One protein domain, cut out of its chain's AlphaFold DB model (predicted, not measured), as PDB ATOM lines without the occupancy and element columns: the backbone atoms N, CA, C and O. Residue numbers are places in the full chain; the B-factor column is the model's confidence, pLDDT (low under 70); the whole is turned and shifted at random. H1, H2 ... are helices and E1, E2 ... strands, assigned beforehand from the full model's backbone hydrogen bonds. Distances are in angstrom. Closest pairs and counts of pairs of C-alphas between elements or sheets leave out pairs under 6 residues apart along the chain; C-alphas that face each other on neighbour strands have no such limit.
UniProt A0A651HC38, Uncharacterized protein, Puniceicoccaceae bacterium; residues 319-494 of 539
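This is residues 319 to 494 of the 539 residues of an uncharacterized protein of Puniceicoccaceae bacterium (UniProt A0A651HC38). One twisted wall of eight strands has H3 and H1 over one face and no named helix over the other. Beyond the ends of E2, E4 and E1, the short helices H2 and H4 and residues 349 to 361 extend the model; the E7 and E8 hairpin reaches toward its opposite end. The 176 printed residues hold four named helices and eight named strands, H1 E1 H2 H3 E2 H4 E3 E4 E5 E6 E7 E8 along the chain; the sheet is mixed, in the order E2 E3 E4 E1 E5 E6 E7 E8. The class is mixed, helices and strands, and the whole is compact, with a radius of gyration of the C-alphas of 17.7 A and spans of 62 by 36 by 30 A.

Find C-alpha 339 at (92.151, 259.304, 201.235); from there E1 runs through residues 339 to 348, 27.8 A. On one side of it look for E4, residues 430 to 436, E3, 418 to 425, and E2, 390 to 398. On the other side are E5, 445 to 453, E6, 456 to 463, E7, 468 to 477, 29.3 A long, and E8, 480 to 486, which ends at C-alpha 486, (97.965, 266.286, 184.327). H1 is residues 322 to 332, 15.5 A, from C-alpha 322 at (106.425, 268.390, 188.309). H3 is 369 to 384, 21.6 A, H2 362 to 365 and H4 402 to 408.

Look first at E4 and E1, parallel, with N 344 and O 432 3.0 A apart, within hydrogen-bond range. E1 and E5 are antiparallel, with N 343 and O 450 at 2.9 A. E5 E6 E7 E8 form a meander, each strand the antiparallel neighbour of the one before; N 459 and O 472 of E6 and E7 are 2.8 A apart. E1, H2 H3, E2 make a split strand-helix-strand unit, two strands running the same way with E3 E4 between them, its crossover right-handed. H3, with a kink of 36 degrees near residue 376, is on the sheet at a height of 7.8 A; its closest C-alphas to E1 are Arg 377 and Thr 344, 6.0 A. H1 is on the same face, height 8.6 A, over E6 and E7. H1 touches residues 380 to 384 of H3 alone, closest C-alphas Lys 328 and Leu 384, 5.8 A, at a steep tilt of 45 degrees. H2 and H4 are not on the sheet and are apart. Every O i to N i+4 pair is within hydrogen-bond range in H1 and H4, 9 of 12 in H3; H2 is too short for one.

The C-alphas farthest apart, Gly 410 and Ala 478, are 63.0 A apart. The printed part has no cut, and the link E1 to H2 is long, 13 residues. Mean pLDDT of the printed part is 94.9; look for values under 70 at residues 491 to 492.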
ATOM      1  N   ARG A 319     108.974 264.039 195.591       96.12
ATOM      2  CA  ARG A 319     108.095 265.194 195.852       96.12
ATOM      3  C   ARG A 319     108.366 266.367 194.901       96.12
ATOM      4  O   ARG A 319     107.520 267.241 194.749       96.12
ATOM      5  N   PHE A 320     109.540 266.382 194.264       94.69
ATOM      6  CA  PHE A 320     110.029 267.461 193.402       94.69
ATOM      7  C   PHE A 320     109.878 267.161 191.909       94.69
ATOM      8  O   PHE A 320     110.424 267.882 191.076       94.69
ATOM      9  N   THR A 321     109.153 266.104 191.531       94.94
ATOM     10  CA  THR A 321     108.741 265.951 190.132       94.94
ATOM     11  C   THR A 321     107.559 266.880 189.861       94.94
ATOM     12  O   THR A 321     106.660 267.018 190.693       94.94
ATOM     13  N   ALA A 322     107.530 267.507 188.684       95.06
ATOM     14  CA  ALA A 322     106.425 268.390 188.309       95.06
ATOM     15  C   ALA A 322     105.046 267.691 188.399       95.06
ATOM     16  O   ALA A 322     104.111 268.296 188.927       95.06
ATOM     17  N   PRO A 323     104.896 266.406 187.997       95.75
ATOM     18  CA  PRO A 323     103.649 265.680 188.217       95.75
ATOM     19  C   PRO A 323     103.299 265.484 189.692       95.75
ATOM     20  O   PRO A 323     102.139 265.646 190.051       95.75
ATOM     21  N   ALA A 324     104.263 265.153 190.560       96.69
ATOM     22  CA  ALA A 324     103.989 264.962 191.984       96.69
ATOM     23  C   ALA A 324     103.531 266.260 192.658       96.69
ATOM     24  O   ALA A 324     102.598 266.221 193.456       96.69
ATOM     25  N   ARG A 325     104.134 267.403 192.305       95.88
ATOM     26  CA  ARG A 325     103.713 268.728 192.786       95.88
ATOM     27  C   ARG A 325     102.266 269.029 192.401       95.88
ATOM     28  O   ARG A 325     101.461 269.299 193.279       95.88
ATOM     29  N   ALA A 326     101.912 268.857 191.130       96.31
ATOM     30  CA  ALA A 326     100.546 269.105 190.676       96.31
ATOM     31  C   ALA A 326      99.520 268.128 191.284       96.31
ATOM     32  O   ALA A 326      98.405 268.520 191.610       96.31
ATOM     33  N   LEU A 327      99.887 266.855 191.475       98.00
ATOM     34  CA  LEU A 327      99.039 265.895 192.193       98.00
ATOM     35  C   LEU A 327      98.841 266.306 193.653       98.00
ATOM     36  O   LEU A 327      97.746 266.144 194.184       98.00
ATOM     37  N   LYS A 328      99.882 266.834 194.301       97.69
ATOM     38  CA  LYS A 328      99.774 267.333 195.668       97.69
ATOM     39  C   LYS A 328      98.841 268.533 195.756       97.69
ATOM     40  O   LYS A 328      97.989 268.523 196.635       97.69
ATOM     41  N   ASP A 329      98.951 269.490 194.837       96.69
ATOM     42  CA  ASP A 329      98.057 270.651 194.793       96.69
ATOM     43  C   ASP A 329      96.587 270.196 194.697       96.69
ATOM     44  O   ASP A 329      95.750 270.621 195.486       96.69
ATOM     45  N   LEU A 330      96.282 269.218 193.829       97.62
ATOM     46  CA  LEU A 330      94.939 268.625 193.747       97.62
ATOM     47  C   LEU A 330      94.509 267.919 195.041       97.62
ATOM     48  O   LEU A 330      93.347 268.009 195.438       97.62
ATOM     49  N   ALA A 331      95.414 267.170 195.677       98.31
ATOM     50  CA  ALA A 331      95.121 266.495 196.937       98.31
ATOM     51  C   ALA A 331      94.775 267.507 198.042       98.31
ATOM     52  O   ALA A 331      93.804 267.298 198.768       98.31
ATOM     53  N   ASP A 332      95.535 268.600 198.126       97.75
ATOM     54  CA  ASP A 332      95.352 269.670 199.110       97.75
ATOM     55  C   ASP A 332      94.091 270.505 198.838       97.75
ATOM     56  O   ASP A 332      93.423 270.921 199.784       97.75
ATOM     57  N   ASP A 333      93.686 270.637 197.572       97.75
ATOM     58  CA  ASP A 333      92.410 271.239 197.154       97.75
ATOM     59  C   ASP A 333      91.187 270.328 197.405       97.75
ATOM     60  O   ASP A 333      90.048 270.681 197.089       97.75
ATOM     61  N   GLY A 334      91.395 269.140 197.981       97.94
ATOM     62  CA  GLY A 334      90.325 268.223 198.368       97.94
ATOM     63  C   GLY A 334      89.824 267.312 197.247       97.94
ATOM     64  O   GLY A 334      88.797 266.661 197.424       97.94
ATOM     65  N   PHE A 335      90.544 267.193 196.123       98.31
ATOM     66  CA  PHE A 335      90.144 266.353 194.980       98.31
ATOM     67  C   PHE A 335      89.844 264.894 195.369       98.31
ATOM     68  O   PHE A 335      88.960 264.250 194.808       98.31
ATOM     69  N   LEU A 336      90.594 264.356 196.334       98.19
ATOM     70  CA  LEU A 336      90.432 262.983 196.812       98.19
ATOM     71  C   LEU A 336      89.208 262.803 197.723       98.19
ATOM     72  O   LEU A 336      88.792 261.669 197.957       98.19
ATOM     73  N   GLY A 337      88.638 263.873 198.281       98.06
ATOM     74  CA  GLY A 337      87.801 263.772 199.472       98.06
ATOM     75  C   GLY A 337      88.636 263.251 200.646       98.06
ATOM     76  O   GLY A 337      89.608 263.880 201.050       98.06
ATOM     77  N   THR A 338      88.289 262.084 201.191       98.25
ATOM     78  CA  THR A 338      89.078 261.422 202.247       98.25
ATOM     79  C   THR A 338      89.930 260.293 201.657       98.25
ATOM     80  O   THR A 338      89.354 259.290 201.226       98.25
ATOM     81  N   PRO A 339      91.274 260.400 201.643       98.50
ATOM     82  CA  PRO A 339      92.151 259.304 201.235       98.50
ATOM     83  C   PRO A 339      91.999 258.101 202.174       98.50
ATOM     84  O   PRO A 339      92.128 258.247 203.388       98.50
ATOM     85  N   TYR A 340      91.754 256.908 201.628       98.62
ATOM     86  CA  TYR A 340      91.534 255.690 202.424       98.62
ATOM     87  C   TYR A 340      92.458 254.526 202.044       98.62
ATOM     88  O   TYR A 340      92.664 253.614 202.848       98.62
ATOM     89  N   HIS A 341      93.035 254.528 200.841       98.81
ATOM     90  CA  HIS A 341      93.944 253.466 200.419       98.81
ATOM     91  C   HIS A 341      95.012 253.973 199.451       98.81
ATOM     92  O   HIS A 341      94.734 254.816 198.601       98.81
ATOM     93  N   ALA A 342      96.221 253.425 199.544       98.81
ATOM     94  CA  ALA A 342      97.271 253.646 198.564       98.81
ATOM     95  C   ALA A 342      97.932 252.341 198.114       98.81
ATOM     96  O   ALA A 342      98.108 251.399 198.886       98.81
ATOM     97  N   VAL A 343      98.350 252.327 196.853       98.75
ATOM     98  CA  VAL A 343      99.155 251.266 196.249       98.75
ATOM     99  C   VAL A 343     100.407 251.919 195.704       98.75
ATOM    100  O   VAL A 343     100.318 252.876 194.933       98.75
ATOM    101  N   THR A 344     101.585 251.430 196.073       98.56
ATOM    102  CA  THR A 344     102.815 251.967 195.496       98.56
ATOM    103  C   THR A 344     103.854 250.903 195.207       98.56
ATOM    104  O   THR A 344     104.021 249.956 195.958       98.56
ATOM    105  N   LYS A 345     104.570 251.038 194.096       97.88
ATOM    106  CA  LYS A 345     105.605 250.086 193.725       97.88
ATOM    107  C   LYS A 345     106.792 250.735 193.048       97.88
ATOM    108  O   LYS A 345     106.665 251.767 192.383       97.88
ATOM    109  N   TRP A 346     107.932 250.076 193.194       97.81
ATOM    110  CA  TRP A 346     109.093 250.278 192.346       97.81
ATOM    111  C   TRP A 346     109.816 248.956 192.131       97.81
ATOM    112  O   TRP A 346     110.610 248.520 192.963       97.81
ATOM    113  N   THR A 347     109.548 248.320 190.998       97.06
ATOM    114  CA  THR A 347     110.127 247.021 190.661       97.06
ATOM    115  C   THR A 347     110.976 247.112 189.407       97.06
ATOM    116  O   THR A 347     110.645 247.828 188.461       97.06
ATOM    117  N   ARG A 348     112.079 246.372 189.391       95.94
ATOM    118  CA  ARG A 348     112.976 246.250 188.244       95.94
ATOM    119  C   ARG A 348     113.068 244.799 187.811       95.94
ATOM    120  O   ARG A 348     113.102 243.901 188.652       95.94
ATOM    121  N   ARG A 349     113.174 244.583 186.499       93.62
ATOM    122  CA  ARG A 349     113.476 243.260 185.946       93.62
ATOM    123  C   ARG A 349     114.884 242.833 186.352       93.62
ATOM    124  O   ARG A 349     115.080 241.753 186.901       93.62
ATOM    125  N   ASP A 350     115.850 243.708 186.100       91.94
ATOM    126  CA  ASP A 350     117.247 243.513 186.474       91.94
ATOM    127  C   ASP A 350     117.940 244.875 186.608       91.94
ATOM    128  O   ASP A 350     118.263 245.523 185.614       91.94
ATOM    129  N   GLY A 351     118.100 245.359 187.838       87.94
ATOM    130  CA  GLY A 351     118.686 246.673 188.105       87.94
ATOM    131  C   GLY A 351     119.138 246.855 189.550       87.94
ATOM    132  O   GLY A 351     118.923 247.919 190.144       87.94
ATOM    133  N   PHE A 352     119.746 245.810 190.116       86.88
ATOM    134  CA  PHE A 352     120.511 245.906 191.358       86.88
ATOM    135  C   PHE A 352     121.845 246.647 191.100       86.88
ATOM    136  O   PHE A 352     122.354 246.621 189.977       86.88
ATOM    137  N   PRO A 353     122.452 247.300 192.107       84.56
ATOM    138  CA  PRO A 353     123.597 248.212 191.943       84.56
ATOM    139  C   PRO A 353     124.952 247.530 191.637       84.56
ATOM    140  O   PRO A 353     126.014 248.093 191.908       84.56
ATOM    141  N   GLY A 354     124.933 246.324 191.065       85.06
ATOM    142  CA  GLY A 354     126.116 245.501 190.815       85.06
ATOM    143  C   GLY A 354     126.723 244.897 192.088       85.06
ATOM    144  O   GLY A 354     126.241 245.102 193.204       85.06
ATOM    145  N   PHE A 355     127.801 244.125 191.925       87.38
ATOM    146  CA  PHE A 355     128.492 243.455 193.032       87.38
ATOM    147  C   PHE A 355     129.785 244.165 193.443       87.38
ATOM    148  O   PHE A 355     130.485 244.743 192.617       87.38
ATOM    149  N   GLY A 356     130.139 244.065 194.727       79.88
ATOM    150  CA  GLY A 356     131.379 244.625 195.286       79.88
ATOM    151  C   GLY A 356     131.280 246.078 195.766       79.88
ATOM    152  O   GLY A 356     132.204 246.558 196.416       79.88
ATOM    153  N   GLY A 357     130.161 246.760 195.500       88.94
ATOM    154  CA  GLY A 357     129.851 248.078 196.059       88.94
ATOM    155  C   GLY A 357     129.256 248.021 197.472       88.94
ATOM    156  O   GLY A 357     128.954 246.955 198.006       88.94
ATOM    157  N   TRP A 358     129.051 249.193 198.080       93.25
ATOM    158  CA  TRP A 358     128.509 249.307 199.440       93.25
ATOM    159  C   TRP A 358     127.010 248.988 199.540       93.25
ATOM    160  O   TRP A 358     126.562 248.552 200.594       93.25
ATOM    161  N   PHE A 359     126.240 249.155 198.458       92.06
ATOM    162  CA  PHE A 359     124.790 248.920 198.465       92.06
ATOM    163  C   PHE A 359     124.398 247.458 198.709       92.06
ATOM    164  O   PHE A 359     123.358 247.199 199.302       92.06
ATOM    165  N   GLY A 360     125.233 246.505 198.284       93.12
ATOM    166  CA  GLY A 360     125.012 245.078 198.537       93.12
ATOM    167  C   GLY A 360     125.412 244.626 199.945       93.12
ATOM    168  O   GLY A 360     125.431 243.426 200.200       93.12
ATOM    169  N   ARG A 361     125.807 245.559 200.826       94.25
ATOM    170  CA  ARG A 361     126.318 245.286 202.174       94.25
ATOM    171  C   ARG A 361     125.423 245.952 203.213       94.25
ATOM    172  O   ARG A 361     125.540 247.153 203.446       94.25
ATOM    173  N   LYS A 362     124.610 245.168 203.916       94.88
ATOM    174  CA  LYS A 362     123.631 245.608 204.918       94.88
ATOM    175  C   LYS A 362     124.241 246.493 206.003       94.88
ATOM    176  O   LYS A 362     123.611 247.452 206.426       94.88
ATOM    177  N   ALA A 363     125.485 246.232 206.407       95.50
ATOM    178  CA  ALA A 363     126.201 247.065 207.379       95.50
ATOM    179  C   ALA A 363     126.455 248.513 206.907       95.50
ATOM    180  O   ALA A 363     126.664 249.392 207.735       95.50
ATOM    181  N   LEU A 364     126.464 248.760 205.593       96.00
ATOM    182  CA  LEU A 364     126.680 250.082 204.996       96.00
ATOM    183  C   LEU A 364     125.391 250.677 204.421       96.00
ATOM    184  O   LEU A 364     125.204 251.889 204.484       96.00
ATOM    185  N   SER A 365     124.513 249.841 203.859       96.00
ATOM    186  CA  SER A 365     123.272 250.278 203.217       96.00
ATOM    187  C   SER A 365     122.044 250.255 204.126       96.00
ATOM    188  O   SER A 365     121.075 250.951 203.846       96.00
ATOM    189  N   GLY A 366     122.049 249.459 205.194       96.31
ATOM    190  CA  GLY A 366     120.868 249.155 206.009       96.31
ATOM    191  C   GLY A 366     119.940 248.096 205.396       96.31
ATOM    192  O   GLY A 366     119.187 247.457 206.128       96.31
ATOM    193  N   GLY A 367     120.028 247.847 204.086       96.62
ATOM    194  CA  GLY A 367     119.150 246.931 203.361       96.62
ATOM    195  C   GLY A 367     119.250 247.071 201.839       96.62
ATOM    196  O   GLY A 367     120.168 247.720 201.335       96.62
ATOM    197  N   GLY A 368     118.341 246.421 201.117       96.94
ATOM    198  CA  GLY A 368     118.286 246.378 199.654       96.94
ATOM    199  C   GLY A 368     117.223 247.325 199.069       96.94
ATOM    200  O   GLY A 368     117.155 248.491 199.467       96.94
ATOM    201  N   PRO A 369     116.381 246.884 198.116       97.38
ATOM    202  CA  PRO A 369     115.423 247.748 197.432       97.38
ATOM    203  C   PRO A 369     114.360 248.351 198.354       97.38
ATOM    204  O   PRO A 369     113.836 249.411 198.016       97.38
ATOM    205  N   LEU A 370     114.052 247.749 199.510       97.81
ATOM    206  CA  LEU A 370     113.097 248.340 200.452       97.81
ATOM    207  C   LEU A 370     113.588 249.710 200.933       97.81
ATOM    208  O   LEU A 370     112.856 250.698 200.881       97.81
ATOM    209  N   ILE A 371     114.848 249.787 201.365       96.56
ATOM    210  CA  ILE A 371     115.428 251.028 201.879       96.56
ATOM    211  C   ILE A 371     115.926 251.956 200.757       96.56
ATOM    212  O   ILE A 371     115.958 253.171 200.937       96.56
ATOM    213  N   ASP A 372     116.287 251.413 199.590       97.00
ATOM    214  CA  ASP A 372     116.795 252.193 198.453       97.00
ATOM    215  C   ASP A 372     115.688 252.786 197.565       97.00
ATOM    216  O   ASP A 372     115.713 253.984 197.256       97.00
ATOM    217  N   LEU A 373     114.727 251.949 197.158       97.31
ATOM    218  CA  LEU A 373     113.619 252.300 196.266       97.31
ATOM    219  C   LEU A 373     112.338 252.591 197.051       97.31
ATOM    220  O   LEU A 373     111.611 253.534 196.732       97.31
ATOM    221  N   GLY A 374     112.067 251.797 198.088       97.00
ATOM    222  CA  GLY A 374     110.833 251.884 198.872       97.00
ATOM    223  C   GLY A 374     110.705 253.199 199.612       97.00
ATOM    224  O   GLY A 374     109.621 253.769 199.617       97.00
ATOM    225  N   VAL A 375     111.813 253.745 200.120       97.75
ATOM    226  CA  VAL A 375     111.851 255.074 200.753       97.75
ATOM    227  C   VAL A 375     111.197 256.159 199.890       97.75
ATOM    228  O   VAL A 375     110.427 256.963 200.401       97.75
ATOM    229  N   HIS A 376     111.422 256.141 198.573       97.38
ATOM    230  CA  HIS A 376     110.868 257.130 197.645       97.38
ATOM    231  C   HIS A 376     109.364 256.971 197.438       97.38
ATOM    232  O   HIS A 376     108.620 257.946 197.369       97.38
ATOM    233  N   ARG A 377     108.921 255.723 197.281       96.62
ATOM    234  CA  ARG A 377     107.533 255.391 196.945       96.62
ATOM    235  C   ARG A 377     106.614 255.463 198.154       96.62
ATOM    236  O   ARG A 377     105.513 255.995 198.041       96.62
ATOM    237  N   LEU A 378     107.096 254.985 199.299       98.06
ATOM    238  CA  LEU A 378     106.431 255.136 200.586       98.06
ATOM    239  C   LEU A 378     106.274 256.614 200.932       98.06
ATOM    240  O   LEU A 378     105.171 257.022 201.279       98.06
ATOM    241  N   ASP A 379     107.331 257.416 200.772       98.50
ATOM    242  CA  ASP A 379     107.249 258.860 200.985       98.50
ATOM    243  C   ASP A 379     106.179 259.521 200.107       98.50
ATOM    244  O   ASP A 379     105.291 260.199 200.621       98.50
ATOM    245  N   LEU A 380     106.229 259.298 198.790       98.56
ATOM    246  CA  LEU A 380     105.296 259.941 197.868       98.56
ATOM    247  C   LEU A 380     103.839 259.567 198.179       98.56
ATOM    248  O   LEU A 380     102.963 260.430 198.155       98.56
ATOM    249  N   ALA A 381     103.579 258.296 198.498       98.50
ATOM    250  CA  ALA A 381     102.249 257.838 198.888       98.50
ATOM    251  C   ALA A 381     101.786 258.513 200.187       98.50
ATOM    252  O   ALA A 381     100.691 259.070 200.230       98.50
ATOM    253  N   MET A 382     102.639 258.523 201.215       97.75
ATOM    254  CA  MET A 382     102.372 259.186 202.495       97.75
ATOM    255  C   MET A 382     102.042 260.665 202.290       97.75
ATOM    256  O   MET A 382     101.021 261.139 202.777       97.75
ATOM    257  N   TRP A 383     102.861 261.382 201.525       98.38
ATOM    258  CA  TRP A 383     102.711 262.816 201.294       98.38
ATOM    259  C   TRP A 383     101.405 263.175 200.566       98.38
ATOM    260  O   TRP A 383     100.708 264.116 200.960       98.38
ATOM    261  N   LEU A 384     101.023 262.385 199.555       98.62
ATOM    262  CA  LEU A 384      99.748 262.537 198.841       98.62
ATOM    263  C   LEU A 384      98.531 262.148 199.700       98.62
ATOM    264  O   LEU A 384      97.446 262.680 199.493       98.62
ATOM    265  N   MET A 385      98.701 261.259 200.682       98.38
ATOM    266  CA  MET A 385      97.663 260.900 201.658       98.38
ATOM    267  C   MET A 385      97.523 261.904 202.817       98.38
ATOM    268  O   MET A 385      96.662 261.713 203.675       98.38
ATOM    269  N   GLY A 386      98.367 262.940 202.884       97.38
ATOM    270  CA  GLY A 386      98.381 263.892 204.003       97.38
ATOM    271  C   GLY A 386      99.204 263.430 205.214       97.38
ATOM    272  O   GLY A 386      98.937 263.852 206.335       97.38
ATOM    273  N   SER A 387     100.194 262.563 204.997       97.06
ATOM    274  CA  SER A 387     101.136 262.036 205.996       97.06
ATOM    275  C   SER A 387     100.472 261.430 207.247       97.06
ATOM    276  O   SER A 387     100.817 261.815 208.369       97.06
ATOM    277  N   PRO A 388      99.527 260.478 207.095       97.25
ATOM    278  CA  PRO A 388      98.852 259.868 208.237       97.25
ATOM    279  C   PRO A 388      99.820 259.056 209.118       97.25
ATOM    280  O   PRO A 388     100.787 258.473 208.631       97.25
ATOM    281  N   GLU A 389      99.550 258.989 210.427       97.75
ATOM    282  CA  GLU A 389     100.408 258.274 211.387       97.75
ATOM    283  C   GLU A 389     100.317 256.749 211.191       97.75
ATOM    284  O   GLU A 389      99.223 256.184 211.331       97.75
ATOM    285  N   PRO A 390     101.428 256.049 210.890       98.00
ATOM    286  CA  PRO A 390     101.424 254.603 210.701       98.00
ATOM    287  C   PRO A 390     101.422 253.866 212.051       98.00
ATOM    288  O   PRO A 390     102.231 254.142 212.943       98.00
ATOM    289  N   VAL A 391     100.516 252.891 212.190       98.44
ATOM    290  CA  VAL A 391     100.225 252.182 213.450       98.44
ATOM    291  C   VAL A 391     100.711 250.740 213.424       98.44
ATOM    292  O   VAL A 391     101.352 250.302 214.381       98.44
ATOM    293  N   THR A 392     100.418 249.990 212.357       98.81
ATOM    294  CA  THR A 392     100.924 248.620 212.197       98.81
ATOM    295  C   THR A 392     101.450 248.361 210.800       98.81
ATOM    296  O   THR A 392     100.997 248.969 209.828       98.81
ATOM    297  N   VAL A 393     102.418 247.449 210.712       98.81
ATOM    298  CA  VAL A 393     103.001 246.991 209.452       98.81
ATOM    299  C   VAL A 393     103.172 245.480 209.432       98.81
ATOM    300  O   VAL A 393     103.585 244.877 210.422       98.81
ATOM    301  N   SER A 394     102.901 244.888 208.276       98.75
ATOM    302  CA  SER A 394     103.187 243.487 207.965       98.75
ATOM    303  C   SER A 394     103.995 243.432 206.673       98.75
ATOM    304  O   SER A 394     103.605 244.073 205.702       98.75
ATOM    305  N   GLY A 395     105.114 242.712 206.636       97.88
ATOM    306  CA  GLY A 395     105.989 242.698 205.462       97.88
ATOM    307  C   GLY A 395     106.781 241.410 205.278       97.88
ATOM    308  O   GLY A 395     106.967 240.637 206.216       97.88
ATOM    309  N   ALA A 396     107.264 241.210 204.054       98.19
ATOM    310  CA  ALA A 396     108.131 240.105 203.661       98.19
ATOM    311  C   ALA A 396     109.282 240.616 202.785       98.19
ATOM    312  O   ALA A 396     109.129 241.596 202.051       98.19
ATOM    313  N   ILE A 397     110.430 239.941 202.860       97.50
ATOM    314  CA  ILE A 397     111.621 240.229 202.052       97.50
ATOM    315  C   ILE A 397     112.180 238.929 201.473       97.50
ATOM    316  O   ILE A 397     112.098 237.884 202.118       97.50
ATOM    317  N   HIS A 398     112.764 239.003 200.281       96.38
ATOM    318  CA  HIS A 398     113.299 237.856 199.546       96.38
ATOM    319  C   HIS A 398     114.640 238.210 198.892       96.38
ATOM    320  O   HIS A 398     114.788 239.298 198.339       96.38
ATOM    321  N   ASP A 399     115.603 237.288 198.930       94.81
ATOM    322  CA  ASP A 399     116.990 237.473 198.465       94.81
ATOM    323  C   ASP A 399     117.432 236.383 197.463       94.81
ATOM    324  O   ASP A 399     118.580 235.940 197.444       94.81
ATOM    325  N   HIS A 400     116.493 235.875 196.656       91.56
ATOM    326  CA  HIS A 400     116.687 234.651 195.869       91.56
ATOM    327  C   HIS A 400     117.533 234.812 194.590       91.56
ATOM    328  O   HIS A 400     118.115 233.831 194.129       91.56
ATOM    329  N   ILE A 401     117.600 236.002 193.987       93.44
ATOM    330  CA  ILE A 401     118.199 236.230 192.661       93.44
ATOM    331  C   ILE A 401     119.605 236.822 192.784       93.44
ATOM    332  O   ILE A 401     120.577 236.227 192.307       93.44
ATOM    333  N   ALA A 402     119.738 238.000 193.396       90.50
ATOM    334  CA  ALA A 402     120.997 238.738 193.422       90.50
ATOM    335  C   ALA A 402     122.034 238.022 194.291       90.50
ATOM    336  O   ALA A 402     123.188 237.894 193.881       90.50
ATOM    337  N   LYS A 403     121.621 237.452 195.427       90.44
ATOM    338  CA  LYS A 403     122.493 236.648 196.295       90.44
ATOM    339  C   LYS A 403     123.047 235.407 195.596       90.44
ATOM    340  O   LYS A 403     124.242 235.129 195.696       90.44
ATOM    341  N   ALA A 404     122.209 234.687 194.845       91.56
ATOM    342  CA  ALA A 404     122.639 233.517 194.081       91.56
ATOM    343  C   ALA A 404     123.664 233.899 192.997       91.56
ATOM    344  O   ALA A 404     124.714 233.266 192.871       91.56
ATOM    345  N   ARG A 405     123.408 234.988 192.260       93.00
ATOM    346  CA  ARG A 405     124.332 235.535 191.249       93.00
ATOM    347  C   ARG A 405     125.645 236.047 191.864       93.00
ATOM    348  O   ARG A 405     126.712 235.854 191.275       93.00
ATOM    349  N   ALA A 406     125.587 236.661 193.047       91.56
ATOM    350  CA  ALA A 406     126.760 237.129 193.786       91.56
ATOM    351  C   ALA A 406     127.654 235.958 194.201       91.56
ATOM    352  O   ALA A 406     128.861 235.988 193.948       91.56
ATOM    353  N   ALA A 407     127.052 234.905 194.764       90.38
ATOM    354  CA  ALA A 407     127.748 233.688 195.169       90.38
ATOM    355  C   ALA A 407     128.444 233.013 193.978       90.38
ATOM    356  O   ALA A 407     129.631 232.702 194.061       90.38
ATOM    357  N   ALA A 408     127.751 232.890 192.840       92.06
ATOM    358  CA  ALA A 408     128.333 232.362 191.602       92.06
ATOM    359  C   ALA A 408     129.526 233.193 191.086       92.06
ATOM    360  O   ALA A 408     130.401 232.668 190.403       92.06
ATOM    361  N   SER A 409     129.583 234.478 191.441       89.31
ATOM    362  CA  SER A 409     130.657 235.405 191.063       89.31
ATOM    363  C   SER A 409     131.726 235.585 192.154       89.31
ATOM    364  O   SER A 409     132.603 236.439 192.012       89.31
ATOM    365  N   GLY A 410     131.648 234.838 193.265       89.06
ATOM    366  CA  GLY A 410     132.565 234.970 194.403       89.06
ATOM    367  C   GLY A 410     132.505 236.337 195.097       89.06
ATOM    368  O   GLY A 410     133.516 236.817 195.611       89.06
ATOM    369  N   LYS A 411     131.352 237.014 195.065       89.00
ATOM    370  CA  LYS A 411     131.145 238.343 195.658       89.00
ATOM    371  C   LYS A 411     130.201 238.279 196.854       89.00
ATOM    372  O   LYS A 411     129.294 237.456 196.906       89.00
ATOM    373  N   THR A 412     130.394 239.194 197.801       85.12
ATOM    374  CA  THR A 412     129.507 239.357 198.960       85.12
ATOM    375  C   THR A 412     128.285 240.196 198.597       85.12
ATOM    376  O   THR A 412     128.427 241.279 198.022       85.12
ATOM    377  N   PHE A 413     127.105 239.700 198.970       92.62
ATOM    378  CA  PHE A 413     125.822 240.391 198.868       92.62
ATOM    379  C   PHE A 413     124.879 239.835 199.953       92.62
ATOM    380  O   PHE A 413     124.598 238.637 199.948       92.62
ATOM    381  N   ASP A 414     124.457 240.655 200.922       94.19
ATOM    382  CA  ASP A 414     123.729 240.220 202.139       94.19
ATOM    383  C   ASP A 414     122.425 241.006 202.413       94.19
ATOM    384  O   ASP A 414     121.865 240.995 203.524       94.19
ATOM    385  N   VAL A 415     121.932 241.678 201.376       96.25
ATOM    386  CA  VAL A 415     120.661 242.409 201.352       96.25
ATOM    387  C   VAL A 415     119.622 241.664 200.516       96.25
ATOM    388  O   VAL A 415     119.959 240.738 199.784       96.25
ATOM    389  N   GLU A 416     118.357 242.044 200.669       96.50
ATOM    390  CA  GLU A 416     117.247 241.517 199.879       96.50
ATOM    391  C   GLU A 416     117.236 242.063 198.443       96.50
ATOM    392  O   GLU A 416     117.839 243.096 198.152       96.50
ATOM    393  N   ASP A 417     116.507 241.389 197.554       95.00
ATOM    394  CA  ASP A 417     116.325 241.781 196.152       95.00
ATOM    395  C   ASP A 417     114.860 242.119 195.847       95.00
ATOM    396  O   ASP A 417     114.573 242.747 194.827       95.00
ATOM    397  N   PHE A 418     113.947 241.724 196.738       97.19
ATOM    398  CA  PHE A 418     112.520 242.004 196.681       97.19
ATOM    399  C   PHE A 418     111.957 242.211 198.092       97.19
ATOM    400  O   PHE A 418     112.364 241.543 199.045       97.19
ATOM    401  N   SER A 419     110.967 243.089 198.220       98.06
ATOM    402  CA  SER A 419     110.155 243.221 199.426       98.06
ATOM    403  C   SER A 419     108.728 243.644 199.115       98.06
ATOM    404  O   SER A 419     108.484 244.375 198.157       98.06
ATOM    405  N   THR A 420     107.806 243.273 199.995       98.38
ATOM    406  CA  THR A 420     106.408 243.711 199.969       98.38
ATOM    407  C   THR A 420     105.921 244.013 201.381       98.38
ATOM    408  O   THR A 420     106.485 243.514 202.362       98.38
ATOM    409  N   GLY A 421     104.861 244.806 201.510       98.38
ATOM    410  CA  GLY A 421     104.183 244.952 202.786       98.38
ATOM    411  C   GLY A 421     102.884 245.738 202.758       98.38
ATOM    412  O   GLY A 421     102.483 246.316 201.749       98.38
ATOM    413  N   PHE A 422     102.241 245.735 203.919       98.75
ATOM    414  CA  PHE A 422     100.960 246.353 204.218       98.75
ATOM    415  C   PHE A 422     101.100 247.251 205.449       98.75
ATOM    416  O   PHE A 422     101.664 246.829 206.458       98.75
ATOM    417  N   VAL A 423     100.562 248.468 205.380       98.81
ATOM    418  CA  VAL A 423     100.587 249.473 206.449       98.81
ATOM    419  C   VAL A 423      99.156 249.853 206.822       98.81
ATOM    420  O   VAL A 423      98.332 250.097 205.941       98.81
ATOM    421  N   ARG A 424      98.868 249.940 208.126       98.75
ATOM    422  CA  ARG A 424      97.632 250.536 208.668       98.75
ATOM    423  C   ARG A 424      97.938 251.861 209.331       98.75
ATOM    424  O   ARG A 424      98.894 251.957 210.102       98.75
ATOM    425  N   PHE A 425      97.081 252.840 209.089       98.69
ATOM    426  CA  PHE A 425      97.207 254.178 209.644       98.69
ATOM    427  C   PHE A 425      96.169 254.454 210.732       98.69
ATOM    428  O   PHE A 425      95.108 253.832 210.780       98.69
ATOM    429  N   ALA A 426      96.465 255.420 211.603       98.19
ATOM    430  CA  ALA A 426      95.606 255.790 212.728       98.19
ATOM    431  C   ALA A 426      94.233 256.328 212.292       98.19
ATOM    432  O   ALA A 426      93.257 256.187 213.021       98.19
ATOM    433  N   ASN A 427      94.148 256.905 211.092       97.50
ATOM    434  CA  ASN A 427      92.907 257.406 210.497       97.50
ATOM    435  C   ASN A 427      92.089 256.317 209.769       97.50
ATOM    436  O   ASN A 427      91.125 256.643 209.084       97.50
ATOM    437  N   GLY A 428      92.479 255.043 209.875       98.06
ATOM    438  CA  GLY A 428      91.810 253.918 209.215       98.06
ATOM    439  C   GLY A 428      92.231 253.685 207.763       98.06
ATOM    440  O   GLY A 428      91.833 252.676 207.181       98.06
ATOM    441  N   ALA A 429      93.060 254.558 207.180       98.69
ATOM    442  CA  ALA A 429      93.601 254.332 205.849       98.69
ATOM    443  C   ALA A 429      94.581 253.145 205.830       98.69
ATOM    444  O   ALA A 429      95.108 252.710 206.862       98.69
ATOM    445  N   SER A 430      94.875 252.644 204.632       98.81
ATOM    446  CA  SER A 430      95.847 251.565 204.423       98.81
ATOM    447  C   SER A 430      96.763 251.819 203.232       98.81
ATOM    448  O   SER A 430      96.432 252.588 202.333       98.81
ATOM    449  N   LEU A 431      97.912 251.151 203.203       98.81
ATOM    450  CA  LEU A 431      98.841 251.197 202.076       98.81
ATOM    451  C   LEU A 431      99.428 249.814 201.816       98.81
ATOM    452  O   LEU A 431      99.838 249.136 202.756       98.81
ATOM    453  N   VAL A 432      99.504 249.417 200.548       98.69
ATOM    454  CA  VAL A 432     100.319 248.281 200.094       98.69
ATOM    455  C   VAL A 432     101.500 248.775 199.285       98.69
ATOM    456  O   VAL A 432     101.385 249.755 198.539       98.69
ATOM    457  N   PHE A 433     102.632 248.086 199.407       97.88
ATOM    458  CA  PHE A 433     103.767 248.382 198.554       97.88
ATOM    459  C   PHE A 433     104.589 247.170 198.138       97.88
ATOM    460  O   PHE A 433     104.599 246.138 198.809       97.88
ATOM    461  N   GLU A 434     105.314 247.341 197.035       97.94
ATOM    462  CA  GLU A 434     106.268 246.371 196.503       97.94
ATOM    463  C   GLU A 434     107.524 247.070 195.993       97.94
ATOM    464  O   GLU A 434     107.459 248.086 195.297       97.94
ATOM    465  N   THR A 435     108.689 246.504 196.279       98.00
ATOM    466  CA  THR A 435     109.943 246.972 195.695       98.00
ATOM    467  C   THR A 435     110.826 245.826 195.284       98.00
ATOM    468  O   THR A 435     110.915 244.824 195.986       98.00
ATOM    469  N   SER A 436     111.515 245.993 194.161       97.38
ATOM    470  CA  SER A 436     112.401 244.966 193.637       97.38
ATOM    471  C   SER A 436     113.556 245.565 192.855       97.38
ATOM    472  O   SER A 436     113.356 246.441 192.014       97.38
ATOM    473  N   TRP A 437     114.757 245.049 193.097       96.56
ATOM    474  CA  TRP A 437     115.902 245.261 192.216       96.56
ATOM    475  C   TRP A 437     115.999 244.203 191.114       96.56
ATOM    476  O   TRP A 437     116.628 244.466 190.089       96.56
ATOM    477  N   ALA A 438     115.414 243.024 191.316       93.94
ATOM    478  CA  ALA A 438     115.433 241.947 190.342       93.94
ATOM    479  C   ALA A 438     114.164 241.094 190.444       93.94
ATOM    480  O   ALA A 438     113.785 240.623 191.516       93.94
ATOM    481  N   GLY A 439     113.525 240.855 189.305       91.19
ATOM    482  CA  GLY A 439     112.313 240.056 189.214       91.19
ATOM    483  C   GLY A 439     112.097 239.552 187.796       91.19
ATOM    484  O   GLY A 439     112.442 240.213 186.818       91.19
ATOM    485  N   HIS A 440     111.503 238.370 187.662       91.31
ATOM    486  CA  HIS A 440     111.085 237.853 186.359       91.31
ATOM    487  C   HIS A 440     109.782 238.543 185.928       91.31
ATOM    488  O   HIS A 440     108.705 237.966 186.030       91.31
ATOM    489  N   GLN A 441     109.896 239.802 185.500       90.44
ATOM    490  CA  GLN A 441     108.776 240.658 185.104       90.44
ATOM    491  C   GLN A 441     108.947 241.229 183.691       90.44
ATOM    492  O   GLN A 441     110.065 241.353 183.173       90.44
ATOM    493  N   GLU A 442     107.822 241.596 183.078       90.25
ATOM    494  CA  GLU A 442     107.782 242.154 181.729       90.25
ATOM    495  C   GLU A 442     108.356 243.570 181.678       90.25
ATOM    496  O   GLU A 442     109.181 243.855 180.821       90.25
ATOM    497  N   GLU A 443     108.019 244.471 182.589       90.56
ATOM    498  CA  GLU A 443     108.558 245.827 182.524       90.56
ATOM    499  C   GLU A 443     110.020 245.867 182.998       90.56
ATOM    500  O   GLU A 443     110.331 245.364 184.085       90.56
ATOM    501  N   PRO A 444     110.940 246.512 182.254       92.25
ATOM    502  CA  PRO A 444     112.311 246.716 182.723       92.25
ATOM    503  C   PRO A 444     112.362 247.437 184.077       92.25
ATOM    504  O   PRO A 444     113.109 247.032 184.967       92.25
ATOM    505  N   GLU A 445     111.521 248.458 184.249       94.94
ATOM    506  CA  GLU A 445     111.379 249.233 185.480       94.94
ATOM    507  C   GLU A 445     109.958 249.812 185.578       94.94
ATOM    508  O   GLU A 445     109.516 250.563 184.709       94.94
ATOM    509  N   SER A 446     109.228 249.471 186.640       95.50
ATOM    510  CA  SER A 446     107.848 249.906 186.871       95.50
ATOM    511  C   SER A 446     107.764 250.696 188.167       95.50
ATOM    512  O   SER A 446     108.044 250.168 189.243       95.50
ATOM    513  N   MET A 447     107.368 251.964 188.068       97.56
ATOM    514  CA  MET A 447     107.186 252.869 189.195       97.56
ATOM    515  C   MET A 447     105.760 253.399 189.210       97.56
ATOM    516  O   MET A 447     105.319 254.012 188.239       97.56
ATOM    517  N   MET A 448     105.050 253.231 190.322       97.75
ATOM    518  CA  MET A 448     103.691 253.749 190.458       97.75
ATOM    519  C   MET A 448     103.366 254.091 191.911       97.75
ATOM    520  O   MET A 448     103.802 253.413 192.839       97.75
ATOM    521  N   THR A 449     102.600 255.153 192.105       98.69
ATOM    522  CA  THR A 449     101.966 255.526 193.365       98.69
ATOM    523  C   THR A 449     100.539 255.940 193.038       98.69
ATOM    524  O   THR A 449     100.339 256.919 192.325       98.69
ATOM    525  N   MET A 450      99.562 255.192 193.535       98.75
ATOM    526  CA  MET A 450      98.138 255.481 193.417       98.75
ATOM    527  C   MET A 450      97.574 255.749 194.806       98.75
ATOM    528  O   MET A 450      97.769 254.938 195.709       98.75
ATOM    529  N   VAL A 451      96.850 256.853 194.962       98.88
ATOM    530  CA  VAL A 451      96.090 257.177 196.171       98.88
ATOM    531  C   VAL A 451      94.616 257.228 195.808       98.88
ATOM    532  O   VAL A 451      94.224 257.937 194.885       98.88
ATOM    533  N   MET A 452      93.811 256.464 196.533       98.81
ATOM    534  CA  MET A 452      92.360 256.416 196.419       98.81
ATOM    535  C   MET A 452      91.730 257.173 197.577       98.81
ATOM    536  O   MET A 452      92.064 256.939 198.743       98.81
ATOM    537  N   GLY A 453      90.794 258.051 197.242       98.62
ATOM    538  CA  GLY A 453      89.927 258.716 198.192       98.62
ATOM    539  C   GLY A 453      88.458 258.587 197.808       98.62
ATOM    540  O   GLY A 453      88.105 258.021 196.775       98.62
ATOM    541  N   THR A 454      87.582 259.080 198.677       98.31
ATOM    542  CA  THR A 454      86.125 258.948 198.538       98.31
ATOM    543  C   THR A 454      85.526 259.677 197.333       98.31
ATOM    544  O   THR A 454      84.407 259.356 196.946       98.31
ATOM    545  N   GLN A 455      86.234 260.646 196.741       98.06
ATOM    546  CA  GLN A 455      85.745 261.454 195.610       98.06
ATOM    547  C   GLN A 455      86.586 261.310 194.334       98.06
ATOM    548  O   GLN A 455      86.169 261.729 193.248       98.06
ATOM    549  N   GLY A 456      87.763 260.699 194.435       98.25
ATOM    550  CA  GLY A 456      88.654 260.532 193.302       98.25
ATOM    551  C   GLY A 456      89.908 259.750 193.646       98.25
ATOM    552  O   GLY A 456      90.124 259.331 194.783       98.25
ATOM    553  N   SER A 457      90.759 259.556 192.647       98.62
ATOM    554  CA  SER A 457      92.088 258.980 192.828       98.62
ATOM    555  C   SER A 457      93.144 259.759 192.062       98.62
ATOM    556  O   SER A 457      92.851 260.409 191.059       98.62
ATOM    557  N   LEU A 458      94.372 259.680 192.560       98.81
ATOM    558  CA  LEU A 458      95.561 260.310 192.010       98.81
ATOM    559  C   LEU A 458      96.589 259.225 191.695       98.81
ATOM    560  O   LEU A 458      96.823 258.349 192.526       98.81
ATOM    561  N   VAL A 459      97.212 259.285 190.520       98.69
ATOM    562  CA  VAL A 459      98.231 258.326 190.082       98.69
ATOM    563  C   VAL A 459      99.468 259.069 189.603       98.69
ATOM    564  O   VAL A 459      99.415 259.841 188.654       98.69
ATOM    565  N   HIS A 460     100.604 258.783 190.230       98.44
ATOM    566  CA  HIS A 460     101.931 259.153 189.758       98.44
ATOM    567  C   HIS A 460     102.642 257.899 189.245       98.44
ATOM    568  O   HIS A 460     102.891 256.979 190.025       98.44
ATOM    569  N   ARG A 461     103.046 257.848 187.973       97.19
ATOM    570  CA  ARG A 461     103.803 256.701 187.433       97.19
ATOM    571  C   ARG A 461     104.857 257.102 186.413       97.19
ATOM    572  O   ARG A 461     104.801 258.213 185.890       97.19
ATOM    573  N   ASN A 462     105.809 256.213 186.139       96.00
ATOM    574  CA  ASN A 462     106.705 256.384 184.999       96.00
ATOM    575  C   ASN A 462     106.080 255.879 183.689       96.00
ATOM    576  O   ASN A 462     105.213 255.007 183.695       96.00
ATOM    577  N   GLU A 463     106.551 256.412 182.562       91.62
ATOM    578  CA  GLU A 463     106.240 255.918 181.217       91.62
ATOM    579  C   GLU A 463     107.481 255.306 180.553       91.62
ATOM    580  O   GLU A 463     108.612 255.758 180.755       91.62
ATOM    581  N   GLY A 464     107.268 254.252 179.759       86.50
ATOM    582  CA  GLY A 464     108.308 253.635 178.926       86.50
ATOM    583  C   GLY A 464     109.468 252.986 179.689       86.50
ATOM    584  O   GLY A 464     110.531 252.785 179.114       86.50
ATOM    585  N   GLY A 465     109.302 252.694 180.984       83.94
ATOM    586  CA  GLY A 465     110.361 252.112 181.816       83.94
ATOM    587  C   GLY A 465     111.505 253.071 182.162       83.94
ATOM    588  O   GLY A 465     112.539 252.628 182.647       83.94
ATOM    589  N   GLY A 466     111.340 254.372 181.906       88.00
ATOM    590  CA  GLY A 466     112.336 255.398 182.212       88.00
ATOM    591  C   GLY A 466     111.989 256.238 183.443       88.00
ATOM    592  O   GLY A 466     111.161 255.864 184.272       88.00
ATOM    593  N   TYR A 467     112.606 257.419 183.524       91.44
ATOM    594  CA  TYR A 467     112.381 258.435 184.567       91.44
ATOM    595  C   TYR A 467     111.502 259.597 184.072       91.44
ATOM    596  O   TYR A 467     111.548 260.700 184.610       91.44
ATOM    597  N   GLN A 468     110.712 259.358 183.021       92.62
ATOM    598  CA  GLN A 468     109.662 260.276 182.587       92.62
ATOM    599  C   GLN A 468     108.403 259.968 183.388       92.62
ATOM    600  O   GLN A 468     107.922 258.838 183.349       92.62
ATOM    601  N   PHE A 469     107.902 260.953 184.134       94.81
ATOM    602  CA  PHE A 469     106.765 260.779 185.036       94.81
ATOM    603  C   PHE A 469     105.516 261.466 184.514       94.81
ATOM    604  O   PHE A 469     105.578 262.537 183.909       94.81
ATOM    605  N   VAL A 470     104.375 260.865 184.826       96.19
ATOM    606  CA  VAL A 470     103.050 261.405 184.538       96.19
ATOM    607  C   VAL A 470     102.199 261.408 185.789       96.19
ATOM    608  O   VAL A 470     102.341 260.543 186.658       96.19
ATOM    609  N   GLY A 471     101.318 262.400 185.853       97.50
ATOM    610  CA  GLY A 471     100.262 262.500 186.842       97.50
ATOM    611  C   GLY A 471      98.928 262.273 186.156       97.50
ATOM    612  O   GLY A 471      98.687 262.800 185.070       97.50
ATOM    613  N   GLU A 472      98.063 261.496 186.779       98.19
ATOM    614  CA  GLU A 472      96.696 261.287 186.330       98.19
ATOM    615  C   GLU A 472      95.746 261.382 187.509       98.19
ATOM    616  O   GLU A 472      96.116 261.097 188.651       98.19
ATOM    617  N   CYS A 473      94.508 261.749 187.218       98.12
ATOM    618  CA  CYS A 473      93.444 261.740 188.191       98.12
ATOM    619  C   CYS A 473      92.167 261.124 187.617       98.12
ATOM    620  O   CYS A 473      91.903 261.176 186.411       98.12
ATOM    621  N   PHE A 474      91.388 260.517 188.505       98.38
ATOM    622  CA  PHE A 474      90.127 259.860 188.182       98.38
ATOM    623  C   PHE A 474      89.060 260.341 189.156       98.38
ATOM    624  O   PHE A 474      89.325 260.426 190.353       98.38
ATOM    625  N   THR A 475      87.869 260.653 188.662       98.19
ATOM    626  CA  THR A 475      86.739 261.120 189.482       98.19
ATOM    627  C   THR A 475      85.419 260.867 188.753       98.19
ATOM    628  O   THR A 475      85.415 260.475 187.584       98.19
ATOM    629  N   GLU A 476      84.294 261.102 189.420       96.88
ATOM    630  CA  GLU A 476      82.968 261.085 188.808       96.88
ATOM    631  C   GLU A 476      82.343 262.482 188.869       96.88
ATOM    632  O   GLU A 476      82.324 263.133 189.913       96.88
ATOM    633  N   ARG A 477      81.816 262.967 187.739       94.50
ATOM    634  CA  ARG A 477      81.078 264.240 187.670       94.50
ATOM    635  C   ARG A 477      79.810 264.035 186.857       94.50
ATOM    636  O   ARG A 477      79.860 263.478 185.766       94.50
ATOM    637  N   ALA A 478      78.675 264.470 187.406       95.06
ATOM    638  CA  ALA A 478      77.354 264.311 186.789       95.06
ATOM    639  C   ALA A 478      77.029 262.858 186.358       95.06
ATOM    640  O   ALA A 478      76.407 262.641 185.327       95.06
ATOM    641  N   GLY A 479      77.474 261.857 187.131       94.50
ATOM    642  CA  GLY A 479      77.251 260.434 186.828       94.50
ATOM    643  C   GLY A 479      78.190 259.833 185.773       94.50
ATOM    644  O   GLY A 479      78.041 258.666 185.422       94.50
ATOM    645  N   HIS A 480      79.170 260.595 185.281       96.81
ATOM    646  CA  HIS A 480      80.153 260.129 184.307       96.81
ATOM    647  C   HIS A 480      81.534 259.968 184.940       96.81
ATOM    648  O   HIS A 480      81.993 260.835 185.685       96.81
ATOM    649  N   ARG A 481      82.219 258.877 184.583       97.25
ATOM    650  CA  ARG A 481      83.609 258.621 184.973       97.25
ATOM    651  C   ARG A 481      84.547 259.451 184.117       97.25
ATOM    652  O   ARG A 481      84.513 259.361 182.891       97.25
ATOM    653  N   LEU A 482      85.391 260.232 184.773       97.69
ATOM    654  CA  LEU A 482      86.401 261.062 184.141       97.69
ATOM    655  C   LEU A 482      87.789 260.517 184.455       97.69
ATOM    656  O   LEU A 482      88.088 260.147 185.589       97.69
ATOM    657  N   HIS A 483      88.640 260.534 183.438       97.56
ATOM    658  CA  HIS A 483      90.074 260.301 183.537       97.56
ATOM    659  C   HIS A 483      90.767 261.508 182.920       97.56
ATOM    660  O   HIS A 483      90.427 261.935 181.817       97.56
ATOM    661  N   SER A 484      91.691 262.113 183.656       97.12
ATOM    662  CA  SER A 484      92.449 263.267 183.186       97.12
ATOM    663  C   SER A 484      93.933 263.049 183.408       97.12
ATOM    664  O   SER A 484      94.363 262.593 184.466       97.12
ATOM    665  N   ARG A 485      94.721 263.397 182.392       96.38
ATOM    666  CA  ARG A 485      96.175 263.475 182.484       96.38
ATOM    667  C   ARG A 485      96.564 264.895 182.871       96.38
ATOM    668  O   ARG A 485      96.056 265.862 182.311       96.38
ATOM    669  N   ILE A 486      97.467 265.008 183.833       92.81
ATOM    670  CA  ILE A 486      97.965 266.286 184.327       92.81
ATOM    671  C   ILE A 486      99.157 266.702 183.472       92.81
ATOM    672  O   ILE A 486     100.102 265.935 183.278       92.81
ATOM    673  N   HIS A 487      99.115 267.941 182.991       90.94
ATOM    674  CA  HIS A 487     100.189 268.579 182.238       90.94
ATOM    675  C   HIS A 487     100.783 269.710 183.087       90.94
ATOM    676  O   HIS A 487     100.352 270.855 182.958       90.94
ATOM    677  N   PRO A 488     101.712 269.398 184.009       85.44
ATOM    678  CA  PRO A 488     102.267 270.392 184.919       85.44
ATOM    679  C   PRO A 488     103.227 271.336 184.185       85.44
ATOM    680  O   PRO A 488     103.934 270.918 183.262       85.44
ATOM    681  N   ASP A 489     103.314 272.589 184.635       81.56
ATOM    682  CA  ASP A 489     104.375 273.491 184.185       81.56
ATOM    683  C   ASP A 489     105.706 273.085 184.833       81.56
ATOM    684  O   ASP A 489     106.002 273.389 185.992       81.56
ATOM    685  N   SER A 490     106.529 272.367 184.070       73.00
ATOM    686  CA  SER A 490     107.824 271.873 184.535       73.00
ATOM    687  C   SER A 490     108.827 272.984 184.845       73.00
ATOM    688  O   SER A 490     109.754 272.750 185.618       73.00
ATOM    689  N   ARG A 491     108.648 274.198 184.303       69.62
ATOM    690  CA  ARG A 491     109.550 275.338 184.550       69.62
ATOM    691  C   ARG A 491     109.360 275.941 185.939       69.62
ATOM    692  O   ARG A 491     110.270 276.589 186.443       69.62
ATOM    693  N   ALA A 492     108.199 275.717 186.549       67.62
ATOM    694  CA  ALA A 492     107.854 276.231 187.870       67.62
ATOM    695  C   ALA A 492     108.317 275.318 189.022       67.62
ATOM    696  O   ALA A 492     108.166 275.676 190.188       67.62
ATOM    697  N   THR A 493     108.866 274.133 188.726       77.25
ATOM    698  CA  THR A 493     109.225 273.155 189.761       77.25
ATOM    699  C   THR A 493     110.677 273.327 190.206       77.25
ATOM    700  O   THR A 493     111.601 273.095 189.426       77.25
ATOM    701  N   SER A 494     110.886 273.702 191.471       84.00
ATOM    702  CA  SER A 494     112.213 273.708 192.092       84.00
ATOM    703  C   SER A 494     112.708 272.277 192.323       84.00
ATOM    704  O   SER A 494     111.943 271.370 192.654       84.00
TER     705      SER A 494